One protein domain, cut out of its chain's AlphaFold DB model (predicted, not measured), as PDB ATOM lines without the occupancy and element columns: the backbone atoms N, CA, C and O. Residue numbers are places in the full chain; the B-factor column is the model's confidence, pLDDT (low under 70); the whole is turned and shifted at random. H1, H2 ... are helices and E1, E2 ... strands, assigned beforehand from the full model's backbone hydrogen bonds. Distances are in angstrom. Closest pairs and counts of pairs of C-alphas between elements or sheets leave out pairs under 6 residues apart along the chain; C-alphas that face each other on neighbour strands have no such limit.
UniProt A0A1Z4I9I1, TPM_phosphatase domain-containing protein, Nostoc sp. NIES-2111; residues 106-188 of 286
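What this domain is: This is residues 106 to 188 of the 286 residues of the protein "TPM_phosphatase domain-containing protein" of Nostoc sp. NIES-2111 (UniProt A0A1Z4I9I1). A slab of three strands, E2, E5 and E4, only just strongly twisted with its C-alphas up to 4.2 A off the best plane, has two short helices on one face at its E4 edge, H1 over E4 and H2 beside the strands, only just over none of them; a small parallel pair, E1 and E3, sits on the other side of the slab with few contacts to it. The printed part has 83 residues, in the order E1 E2 E3 H1 H2 E4 E5; the sheet E2 E5 E4 is mixed. The class is mixed, helices and strands, with under half of the residues in named elements. It is compact, with a radius of gyration of the C-alphas of 12.8 A, and spans 38 by 26 by 16 A.

Where its parts are: Find E4, residues 158 to 164, 19.8 A long, from C-alpha 158 at (-48.859, 69.960, -74.111). Beside it runs E5, residues 178 to 183, 15.9 A, ending at (-48.684, 70.819, -69.593), then E2, residues 113 to 118, 17.1 A. E1 is residues 106 to 109, from (-60.372, 80.522, -60.773), and E3 residues 123 to 126. H1 is residues 138 to 143 and H2 residues 147 to 154.

How they stand to each other: E4 and E5 form an antiparallel hairpin, with N 161 and O 180 2.9 A apart. E5 and E2 are parallel, with N 181 and O 115 2.8 A apart. H1 is over E4 and only just stands up from the sheet, at 41 degrees; C-alphas 141 and 162 are closest, 5.8 A. H2 is on the same face; its C-alpha 153 is 5.4 A from C-alpha 159 of E4, the closest pair. Both helices have each O i to N i+4 pair within hydrogen-bond range. E1 and E3 are parallel, with N 107 and O 123 2.9 A apart.

The domain as a whole: The printed part has no cut. Links E3 to H1 and E4 to E5 are long. Residues 169 to 175 and 185 to 188 are under pLDDT 70.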
ATOM      1  N   LYS A 106     -60.350  79.284 -59.985       86.56
ATOM      2  CA  LYS A 106     -60.372  80.522 -60.773       86.56
ATOM      3  C   LYS A 106     -58.949  81.028 -60.971       86.56
ATOM      4  O   LYS A 106     -58.246  81.288 -59.998       86.56
ATOM      5  N   ILE A 107     -58.542  81.180 -62.224       91.00
ATOM      6  CA  ILE A 107     -57.253  81.763 -62.593       91.00
ATOM      7  C   ILE A 107     -57.520  83.022 -63.396       91.00
ATOM      8  O   ILE A 107     -58.281  83.001 -64.359       91.00
ATOM      9  N   PHE A 108     -56.859  84.104 -63.005       92.00
ATOM     10  CA  PHE A 108     -56.872  85.347 -63.757       92.00
ATOM     11  C   PHE A 108     -55.715  85.338 -64.755       92.00
ATOM     12  O   PHE A 108     -54.561  85.172 -64.356       92.00
ATOM     13  N   ILE A 109     -56.030  85.466 -66.041       91.94
ATOM     14  CA  ILE A 109     -55.052  85.561 -67.130       91.94
ATOM     15  C   ILE A 109     -55.233  86.895 -67.864       91.94
ATOM     16  O   ILE A 109     -56.348  87.429 -67.886       91.94
ATOM     17  N   PRO A 110     -54.157  87.464 -68.431       89.81
ATOM     18  CA  PRO A 110     -54.271  88.684 -69.215       89.81
ATOM     19  C   PRO A 110     -55.145  88.452 -70.452       89.81
ATOM     20  O   PRO A 110     -55.287  87.329 -70.938       89.81
ATOM     21  N   SER A 111     -55.756  89.527 -70.942       84.88
ATOM     22  CA  SER A 111     -56.705  89.499 -72.059       84.88
ATOM     23  C   SER A 111     -56.063  89.086 -73.398       84.88
ATOM     24  O   SER A 111     -56.734  88.453 -74.214       84.88
ATOM     25  N   SER A 112     -54.764  89.341 -73.579       86.88
ATOM     26  CA  SER A 112     -53.917  88.812 -74.660       86.88
ATOM     27  C   SER A 112     -52.613  88.214 -74.124       86.88
ATOM     28  O   SER A 112     -52.301  88.311 -72.934       86.88
ATOM     29  N   GLY A 113     -51.863  87.540 -74.998       88.56
ATOM     30  CA  GLY A 113     -50.534  87.004 -74.701       88.56
ATOM     31  C   GLY A 113     -50.497  85.482 -74.565       88.56
ATOM     32  O   GLY A 113     -51.352  84.767 -75.087       88.56
ATOM     33  N   ARG A 114     -49.465  84.976 -73.883       90.44
ATOM     34  CA  ARG A 114     -49.225  83.539 -73.687       90.44
ATOM     35  C   ARG A 114     -49.093  83.219 -72.202       90.44
ATOM     36  O   ARG A 114     -48.320  83.861 -71.496       90.44
ATOM     37  N   THR A 115     -49.817  82.205 -71.734       92.31
ATOM     38  CA  THR A 115     -49.790  81.757 -70.333       92.31
ATOM     39  C   THR A 115     -49.459  80.272 -70.265       92.31
ATOM     40  O   THR A 115     -50.121  79.472 -70.915       92.31
ATOM     41  N   ARG A 116     -48.496  79.867 -69.428       91.12
ATOM     42  CA  ARG A 116     -48.226  78.442 -69.166       91.12
ATOM     43  C   ARG A 116     -48.825  77.984 -67.839       91.12
ATOM     44  O   ARG A 116     -48.623  78.631 -66.807       91.12
ATOM     45  N   LYS A 117     -49.544  76.860 -67.845       91.19
ATOM     46  CA  LYS A 117     -50.099  76.201 -66.653       91.19
ATOM     47  C   LYS A 117     -49.961  74.685 -66.762       91.19
ATOM     48  O   LYS A 117     -49.859  74.126 -67.847       91.19
ATOM     49  N   LYS A 118     -49.974  74.009 -65.616       88.12
ATOM     50  CA  LYS A 118     -50.152  72.549 -65.575       88.12
ATOM     51  C   LYS A 118     -51.576  72.218 -66.006       88.12
ATOM     52  O   LYS A 118     -52.447  73.053 -65.830       88.12
ATOM     53  N   GLN A 119     -51.828  71.039 -66.549       86.06
ATOM     54  CA  GLN A 119     -53.174  70.600 -66.895       86.06
ATOM     55  C   GLN A 119     -54.015  70.439 -65.622       86.06
ATOM     56  O   GLN A 119     -53.574  69.850 -64.634       86.06
ATOM     57  N   GLY A 120     -55.227  70.979 -65.647       84.81
ATOM     58  CA  GLY A 120     -56.140  70.995 -64.513       84.81
ATOM     59  C   GLY A 120     -57.490  71.578 -64.914       84.81
ATOM     60  O   GLY A 120     -57.646  72.114 -66.008       84.81
ATOM     61  N   ASN A 121     -58.477  71.460 -64.030       84.94
ATOM     62  CA  ASN A 121     -59.817  71.983 -64.280       84.94
ATOM     63  C   ASN A 121     -59.898  73.456 -63.858       84.94
ATOM     64  O   ASN A 121     -60.298  73.733 -62.729       84.94
ATOM     65  N   TYR A 122     -59.472  74.383 -64.717       88.00
ATOM     66  CA  TYR A 122     -59.463  75.817 -64.411       88.00
ATOM     67  C   TYR A 122     -60.651  76.558 -65.004       88.00
ATOM     68  O   TYR A 122     -61.114  76.270 -66.103       88.00
ATOM     69  N   ILE A 123     -61.087  77.584 -64.279       89.06
ATOM     70  CA  ILE A 123     -62.000  78.600 -64.786       89.06
ATOM     71  C   ILE A 123     -61.156  79.841 -65.064       89.06
ATOM     72  O   ILE A 123     -60.676  80.486 -64.129       89.06
ATOM     73  N   PHE A 124     -60.957  80.162 -66.340       91.69
ATOM     74  CA  PHE A 124     -60.181  81.331 -66.739       91.69
ATOM     75  C   PHE A 124     -61.039  82.595 -66.698       91.69
ATOM     76  O   PHE A 124     -62.095  82.692 -67.329       91.69
ATOM     77  N   CYS A 125     -60.569  83.575 -65.937       91.25
ATOM     78  CA  CYS A 125     -61.142  84.906 -65.833       91.25
ATOM     79  C   CYS A 125     -60.138  85.929 -66.368       91.25
ATOM     80  O   CYS A 125     -58.926  85.743 -66.263       91.25
ATOM     81  N   CYS A 126     -60.635  87.029 -66.919       90.94
ATOM     82  CA  CYS A 126     -59.780  88.122 -67.366       90.94
ATOM     83  C   CYS A 126     -59.173  88.845 -66.155       90.94
ATOM     84  O   CYS A 126     -59.896  89.156 -65.208       90.94
ATOM     85  N   ALA A 127     -57.873  89.130 -66.177       90.19
ATOM     86  CA  ALA A 127     -57.202  89.880 -65.115       90.19
ATOM     87  C   ALA A 127     -57.732  91.320 -64.979       90.19
ATOM     88  O   ALA A 127     -57.839  91.819 -63.862       90.19
ATOM     89  N   ASP A 128     -58.137  91.942 -66.090       88.06
ATOM     90  CA  ASP A 128     -58.545  93.351 -66.123       88.06
ATOM     91  C   ASP A 128     -59.984  93.564 -65.633       88.06
ATOM     92  O   ASP A 128     -60.263  94.474 -64.857       88.06
ATOM     93  N   CYS A 129     -60.925  92.724 -66.082       89.12
ATOM     94  CA  CYS A 129     -62.351  92.880 -65.762       89.12
ATOM     95  C   CYS A 129     -62.931  91.782 -64.864       89.12
ATOM     96  O   CYS A 129     -64.117  91.831 -64.544       89.12
ATOM     97  N   GLN A 130     -62.141  90.768 -64.500       89.44
ATOM     98  CA  GLN A 130     -62.531  89.635 -63.646       89.44
ATOM     99  C   GLN A 130     -63.705  88.781 -64.164       89.44
ATOM    100  O   GLN A 130     -64.126  87.832 -63.498       89.44
ATOM    101  N   LYS A 131     -64.218  89.059 -65.369       89.75
ATOM    102  CA  LYS A 131     -65.273  88.275 -66.022       89.75
ATOM    103  C   LYS A 131     -64.711  86.960 -66.584       89.75
ATOM    104  O   LYS A 131     -63.535  86.917 -66.962       89.75
ATOM    105  N   PRO A 132     -65.523  85.887 -66.652       89.94
ATOM    106  CA  PRO A 132     -65.112  84.634 -67.277       89.94
ATOM    107  C   PRO A 132     -64.788  84.851 -68.758       89.94
ATOM    108  O   PRO A 132     -65.450  85.629 -69.447       89.94
ATOM    109  N   MET A 133     -63.748  84.173 -69.230       90.62
ATOM    110  CA  MET A 133     -63.338  84.207 -70.630       90.62
ATOM    111  C   MET A 133     -64.048  83.111 -71.423       90.62
ATOM    112  O   MET A 133     -64.503  82.111 -70.869       90.62
ATOM    113  N   VAL A 134     -64.140  83.311 -72.733       92.31
ATOM    114  CA  VAL A 134     -64.764  82.371 -73.665       92.31
ATOM    115  C   VAL A 134     -63.666  81.652 -74.435       92.31
ATOM    116  O   VAL A 134     -62.742  82.293 -74.938       92.31
ATOM    117  N   LYS A 135     -63.769  80.325 -74.525       92.94
ATOM    118  CA  LYS A 135     -62.831  79.508 -75.294       92.94
ATOM    119  C   LYS A 135     -62.966  79.823 -76.788       92.94
ATOM    120  O   LYS A 135     -64.076  79.940 -77.307       92.94
ATOM    121  N   VAL A 136     -61.834  80.013 -77.452       92.94
ATOM    122  CA  VAL A 136     -61.726  80.229 -78.899       92.94
ATOM    123  C   VAL A 136     -61.681  78.872 -79.600       92.94
ATOM    124  O   VAL A 136     -61.268  77.876 -79.002       92.94
ATOM    125  N   ASP A 137     -62.125  78.836 -80.854       92.75
ATOM    126  CA  ASP A 137     -62.049  77.636 -81.680       92.75
ATOM    127  C   ASP A 137     -60.601  77.142 -81.840       92.75
ATOM    128  O   ASP A 137     -59.657  77.935 -81.926       92.75
ATOM    129  N   ALA A 138     -60.427  75.821 -81.868       90.44
ATOM    130  CA  ALA A 138     -59.109  75.204 -81.936       90.44
ATOM    131  C   ALA A 138     -58.371  75.537 -83.244       90.44
ATOM    132  O   ALA A 138     -57.161  75.749 -83.204       90.44
ATOM    133  N   ALA A 139     -59.076  75.660 -84.376       90.88
ATOM    134  CA  ALA A 139     -58.454  75.953 -85.666       90.88
ATOM    135  C   ALA A 139     -57.806  77.344 -85.674       90.88
ATOM    136  O   ALA A 139     -56.655  77.496 -86.081       90.88
ATOM    137  N   THR A 140     -58.494  78.349 -85.121       90.19
ATOM    138  CA  THR A 140     -57.948  79.709 -84.984       90.19
ATOM    139  C   THR A 140     -56.699  79.730 -84.104       90.19
ATOM    140  O   THR A 140     -55.759  80.482 -84.358       90.19
ATOM    141  N   VAL A 141     -56.665  78.899 -83.062       91.12
ATOM    142  CA  VAL A 141     -55.498  78.786 -82.184       91.12
ATOM    143  C   VAL A 141     -54.333  78.160 -82.948       91.12
ATOM    144  O   VAL A 141     -53.241  78.719 -82.935       91.12
ATOM    145  N   GLU A 142     -54.561  77.066 -83.677       89.88
ATOM    146  CA  GLU A 142     -53.533  76.339 -84.439       89.88
ATOM    147  C   GLU A 142     -52.826  77.179 -85.512       89.88
ATOM    148  O   GLU A 142     -51.646  76.953 -85.795       89.88
ATOM    149  N   GLU A 143     -53.487  78.178 -86.090       91.31
ATOM    150  CA  GLU A 143     -52.857  79.126 -87.021       91.31
ATOM    151  C   GLU A 143     -51.765  79.974 -86.351       91.31
ATOM    152  O   GLU A 143     -50.755  80.295 -86.975       91.31
ATOM    153  N   HIS A 144     -51.917  80.257 -85.055       88.88
ATOM    154  CA  HIS A 144     -50.999  81.077 -84.261       88.88
ATOM    155  C   HIS A 144     -49.922  80.258 -83.528       88.88
ATOM    156  O   HIS A 144     -49.096  80.820 -82.792       88.88
ATOM    157  N   LEU A 145     -49.929  78.931 -83.702       91.19
ATOM    158  CA  LEU A 145     -48.933  78.034 -83.125       91.19
ATOM    159  C   LEU A 145     -47.705  77.908 -84.026       91.19
ATOM    160  O   LEU A 145     -47.801  77.704 -85.242       91.19
ATOM    161  N   ASN A 146     -46.529  77.922 -83.404       92.25
ATOM    162  CA  ASN A 146     -45.279  77.657 -84.103       92.25
ATOM    163  C   ASN A 146     -45.090  76.147 -84.383       92.25
ATOM    164  O   ASN A 146     -45.808  75.281 -83.875       92.25
ATOM    165  N   LYS A 147     -44.082  75.801 -85.192       92.12
ATOM    166  CA  LYS A 147     -43.778  74.402 -85.547       92.12
ATOM    167  C   LYS A 147     -43.502  73.513 -84.319       92.12
ATOM    168  O   LYS A 147     -43.869  72.336 -84.327       92.12
ATOM    169  N   ALA A 148     -42.847  74.044 -83.288       90.75
ATOM    170  CA  ALA A 148     -42.523  73.302 -82.070       90.75
ATOM    171  C   ALA A 148     -43.754  73.030 -81.205       90.75
ATOM    172  O   ALA A 148     -43.966  71.885 -80.809       90.75
ATOM    173  N   GLU A 149     -44.611  74.030 -81.020       91.56
ATOM    174  CA  GLU A 149     -45.890  73.948 -80.316       91.56
ATOM    175  C   GLU A 149     -46.816  72.928 -80.997       91.56
ATOM    176  O   GLU A 149     -47.310  72.012 -80.339       91.56
ATOM    177  N   LYS A 150     -46.947  72.972 -82.333       92.25
ATOM    178  CA  LYS A 150     -47.709  71.966 -83.106       92.25
ATOM    179  C   LYS A 150     -47.174  70.550 -82.910       92.25
ATOM    180  O   LYS A 150     -47.935  69.593 -82.787       92.25
ATOM    181  N   THR A 151     -45.850  70.407 -82.866       91.00
ATOM    182  CA  THR A 151     -45.213  69.106 -82.623       91.00
ATOM    183  C   THR A 151     -45.516  68.611 -81.209       91.00
ATOM    184  O   THR A 151     -45.874  67.450 -81.037       91.00
ATOM    185  N   ALA A 152     -45.434  69.480 -80.201       89.25
ATOM    186  CA  ALA A 152     -45.736  69.145 -78.809       89.25
ATOM    187  C   ALA A 152     -47.203  68.760 -78.591       89.25
ATOM    188  O   ALA A 152     -47.483  67.811 -77.853       89.25
ATOM    189  N   GLN A 153     -48.117  69.442 -79.287       89.44
ATOM    190  CA  GLN A 153     -49.539  69.107 -79.321       89.44
ATOM    191  C   GLN A 153     -49.768  67.732 -79.946       89.44
ATOM    192  O   GLN A 153     -50.458  66.900 -79.363       89.44
ATOM    193  N   LYS A 154     -49.116  67.442 -81.079       89.31
ATOM    194  CA  LYS A 154     -49.185  66.125 -81.729       89.31
ATOM    195  C   LYS A 154     -48.627  65.000 -80.851       89.31
ATOM    196  O   LYS A 154     -49.135  63.885 -80.893       89.31
ATOM    197  N   LEU A 155     -47.593  65.282 -80.059       86.00
ATOM    198  CA  LEU A 155     -47.034  64.339 -79.088       86.00
ATOM    199  C   LEU A 155     -47.924  64.150 -77.848       86.00
ATOM    200  O   LEU A 155     -47.632  63.281 -77.027       86.00
ATOM    201  N   GLY A 156     -48.965  64.969 -77.670       86.00
ATOM    202  CA  GLY A 156     -49.816  64.963 -76.477       86.00
ATOM    203  C   GLY A 156     -49.089  65.409 -75.205       86.00
ATOM    204  O   GLY A 156     -49.555  65.140 -74.103       86.00
ATOM    205  N   SER A 157     -47.930  66.063 -75.340       85.44
ATOM    206  CA  SER A 157     -47.139  66.538 -74.195       85.44
ATOM    207  C   SER A 157     -47.767  67.781 -73.569       85.44
ATOM    208  O   SER A 157     -47.836  67.910 -72.343       85.44
ATOM    209  N   VAL A 158     -48.250  68.670 -74.438       88.75
ATOM    210  CA  VAL A 158     -48.859  69.960 -74.111       88.75
ATOM    211  C   VAL A 158     -50.111  70.123 -74.958       88.75
ATOM    212  O   VAL A 158     -50.107  69.756 -76.128       88.75
ATOM    213  N   SER A 159     -51.171  70.691 -74.394       90.12
ATOM    214  CA  SER A 159     -52.336  71.139 -75.160       90.12
ATOM    215  C   SER A 159     -52.427  72.660 -75.143       90.12
ATOM    216  O   SER A 159     -52.185  73.281 -74.109       90.12
ATOM    217  N   PHE A 160     -52.801  73.260 -76.268       92.38
ATOM    218  CA  PHE A 160     -52.951  74.706 -76.399       92.38
ATOM    219  C   PHE A 160     -54.433  75.065 -76.460       92.38
ATOM    220  O   PHE A 160     -55.199  74.445 -77.194       92.38
ATOM    221  N   GLU A 161     -54.842  76.061 -75.683       93.44
ATOM    222  CA  GLU A 161     -56.210  76.569 -75.668       93.44
ATOM    223  C   GLU A 161     -56.213  78.089 -75.809       93.44
ATOM    224  O   GLU A 161     -55.454  78.778 -75.135       93.44
ATOM    225  N   GLY A 162     -57.085  78.626 -76.659       93.25
ATOM    226  CA  GLY A 162     -57.292  80.066 -76.785       93.25
ATOM    227  C   GLY A 162     -58.441  80.535 -75.902       93.25
ATOM    228  O   GLY A 162     -59.501  79.913 -75.886       93.25
ATOM    229  N   TRP A 163     -58.261  81.654 -75.208       93.12
ATOM    230  CA  TRP A 163     -59.280  82.271 -74.365       93.12
ATOM    231  C   TRP A 163     -59.406  83.752 -74.708       93.12
ATOM    232  O   TRP A 163     -58.432  84.498 -74.616       93.12
ATOM    233  N   LYS A 164     -60.610  84.197 -75.076       92.81
ATOM    234  CA  LYS A 164     -60.909  85.604 -75.376       92.81
ATOM    235  C   LYS A 164     -61.810  86.224 -74.317       92.81
ATOM    236  O   LYS A 164     -62.725  85.578 -73.800       92.81
ATOM    237  N   CYS A 165     -61.569  87.492 -73.995       91.19
ATOM    238  CA  CYS A 165     -62.433  88.245 -73.096       91.19
ATOM    239  C   CYS A 165     -63.461  89.054 -73.909       91.19
ATOM    240  O   CYS A 165     -63.051  89.926 -74.669       91.19
ATOM    241  N   PRO A 166     -64.778  88.846 -73.723       86.31
ATOM    242  CA  PRO A 166     -65.800  89.592 -74.464       86.31
ATOM    243  C   PRO A 166     -65.931  91.062 -74.033       86.31
ATOM    244  O   PRO A 166     -66.606  91.830 -74.699       86.31
ATOM    245  N   ASN A 167     -65.341  91.450 -72.898       86.19
ATOM    246  CA  ASN A 167     -65.511  92.781 -72.302       86.19
ATOM    247  C   ASN A 167     -64.267  93.674 -72.433       86.19
ATOM    248  O   ASN A 167     -64.321  94.853 -72.104       86.19
ATOM    249  N   CYS A 168     -63.135  93.096 -72.832       81.56
ATOM    250  CA  CYS A 168     -61.857  93.797 -72.958       81.56
ATOM    251  C   CYS A 168     -61.298  93.714 -74.385       81.56
ATOM    252  O   CYS A 168     -60.154  94.102 -74.584       81.56
ATOM    253  N   SER A 169     -62.083  93.228 -75.357       69.81
ATOM    254  CA  SER A 169     -61.677  93.075 -76.762       69.81
ATOM    255  C   SER A 169     -61.169  94.374 -77.379       69.81
ATOM    256  O   SER A 169     -60.204  94.364 -78.132       69.81
ATOM    257  N   ASP A 170     -61.777  95.494 -77.000       67.19
ATOM    258  CA  ASP A 170     -61.593  96.779 -77.680       67.19
ATOM    259  C   ASP A 170     -60.294  97.492 -77.273       67.19
ATOM    260  O   ASP A 170     -59.909  98.490 -77.875       67.19
ATOM    261  N   LYS A 171     -59.604  96.984 -76.242       65.00
ATOM    262  CA  LYS A 171     -58.315  97.506 -75.759       65.00
ATOM    263  C   LYS A 171     -57.115  96.683 -76.236       65.00
ATOM    264  O   LYS A 171     -55.994  96.948 -75.809       65.00
ATOM    265  N   LEU A 172     -57.338  95.662 -77.062       68.88
ATOM    266  CA  LEU A 172     -56.305  94.706 -77.449       68.88
ATOM    267  C   LEU A 172     -55.564  95.181 -78.701       68.88
ATOM    268  O   LEU A 172     -56.170  95.399 -79.743       68.88
ATOM    269  N   THR A 173     -54.241  95.303 -78.597       59.22
ATOM    270  CA  THR A 173     -53.337  95.630 -79.713       59.22
ATOM    271  C   THR A 173     -52.782  94.391 -80.438       59.22
ATOM    272  O   THR A 173     -52.131  94.542 -81.465       59.22
ATOM    273  N   ASP A 174     -53.051  93.182 -79.923       66.69
ATOM    274  CA  ASP A 174     -52.559  91.882 -80.426       66.69
ATOM    275  C   ASP A 174     -53.699  90.992 -80.983       66.69
ATOM    276  O   ASP A 174     -54.808  91.465 -81.207       66.69
ATOM    277  N   THR A 175     -53.452  89.680 -81.157       68.12
ATOM    278  CA  THR A 175     -54.349  88.606 -81.663       68.12
ATOM    279  C   THR A 175     -55.765  88.544 -81.062       68.12
ATOM    280  O   THR A 175     -56.588  87.760 -81.522       68.12
ATOM    281  N   GLY A 176     -56.084  89.345 -80.041       82.50
ATOM    282  CA  GLY A 176     -57.425  89.452 -79.456       82.50
ATOM    283  C   GLY A 176     -57.784  88.345 -78.455       82.50
ATOM    284  O   GLY A 176     -58.906  88.313 -77.944       82.50
ATOM    285  N   PHE A 177     -56.855  87.429 -78.165       89.12
ATOM    286  CA  PHE A 177     -57.037  86.331 -77.214       89.12
ATOM    287  C   PHE A 177     -55.714  85.909 -76.562       89.12
ATOM    288  O   PHE A 177     -54.628  86.163 -77.085       89.12
ATOM    289  N   ASN A 178     -55.805  85.243 -75.412       91.88
ATOM    290  CA  ASN A 178     -54.672  84.649 -74.709       91.88
ATOM    291  C   ASN A 178     -54.544  83.163 -75.070       91.88
ATOM    292  O   ASN A 178     -55.533  82.430 -75.021       91.88
ATOM    293  N   ILE A 179     -53.337  82.712 -75.410       92.94
ATOM    294  CA  ILE A 179     -53.034  81.294 -75.630       92.94
ATOM    295  C   ILE A 179     -52.522  80.699 -74.319       92.94
ATOM    296  O   ILE A 179     -51.446  81.051 -73.829       92.94
ATOM    297  N   VAL A 180     -53.278  79.759 -73.768       93.69
ATOM    298  CA  VAL A 180     -52.921  79.003 -72.575       93.69
ATOM    299  C   VAL A 180     -52.312  77.667 -72.987       93.69
ATOM    300  O   VAL A 180     -52.960  76.848 -73.635       93.69
ATOM    301  N   THR A 181     -51.071  77.422 -72.579       92.44
ATOM    302  CA  THR A 181     -50.410  76.123 -72.731       92.44
ATOM    303  C   THR A 181     -50.657  75.296 -71.471       92.44
ATOM    304  O   THR A 181     -50.273  75.712 -70.374       92.44
ATOM    305  N   LEU A 182     -51.265  74.125 -71.615       90.75
ATOM    306  CA  LEU A 182     -51.552  73.192 -70.532       90.75
ATOM    307  C   LEU A 182     -50.599  71.995 -70.621       90.75
ATOM    308  O   LEU A 182     -50.693  71.176 -71.533       90.75
ATOM    309  N   GLU A 183     -49.673  71.900 -69.672       88.88
ATOM    310  CA  GLU A 183     -48.684  70.819 -69.593       88.88
ATOM    311  C   GLU A 183     -49.285  69.592 -68.890       88.88
ATOM    312  O   GLU A 183     -49.766  69.694 -67.757       88.88
ATOM    313  N   SER A 184     -49.267  68.424 -69.536       79.50
ATOM    314  CA  SER A 184     -49.892  67.212 -68.988       79.50
ATOM    315  C   SER A 184     -49.230  66.748 -67.676       79.50
ATOM    316  O   SER A 184     -48.011  66.635 -67.555       79.50
ATOM    317  N   HIS A 185     -50.047  66.469 -66.652       63.22
ATOM    318  CA  HIS A 185     -49.601  66.139 -65.288       63.22
ATOM    319  C   HIS A 185     -49.362  64.631 -65.066       63.22
ATOM    320  O   HIS A 185     -49.596  64.120 -63.971       63.22
ATOM    321  N   LEU A 186     -48.887  63.875 -66.062       58.84
ATOM    322  CA  LEU A 186     -48.426  62.495 -65.818       58.84
ATOM    323  C   LEU A 186     -47.080  62.548 -65.061       58.84
ATOM    324  O   LEU A 186     -45.982  62.458 -65.602       58.84
ATOM    325  N   SER A 187     -47.215  62.771 -63.757       52.47
ATOM    326  CA  SER A 187     -46.393  63.587 -62.848       52.47
ATOM    327  C   SER A 187     -45.221  62.865 -62.186       52.47
ATOM    328  O   SER A 187     -44.679  63.324 -61.185       52.47
ATOM    329  N   ARG A 188     -44.773  61.754 -62.765       48.22
ATOM    330  CA  ARG A 188     -43.493  61.122 -62.393       48.22
ATOM    331  C   ARG A 188     -42.704  60.575 -63.581       48.22
ATOM    332  O   ARG A 188     -41.547  60.213 -63.424       48.22
TER     333      ARG A 188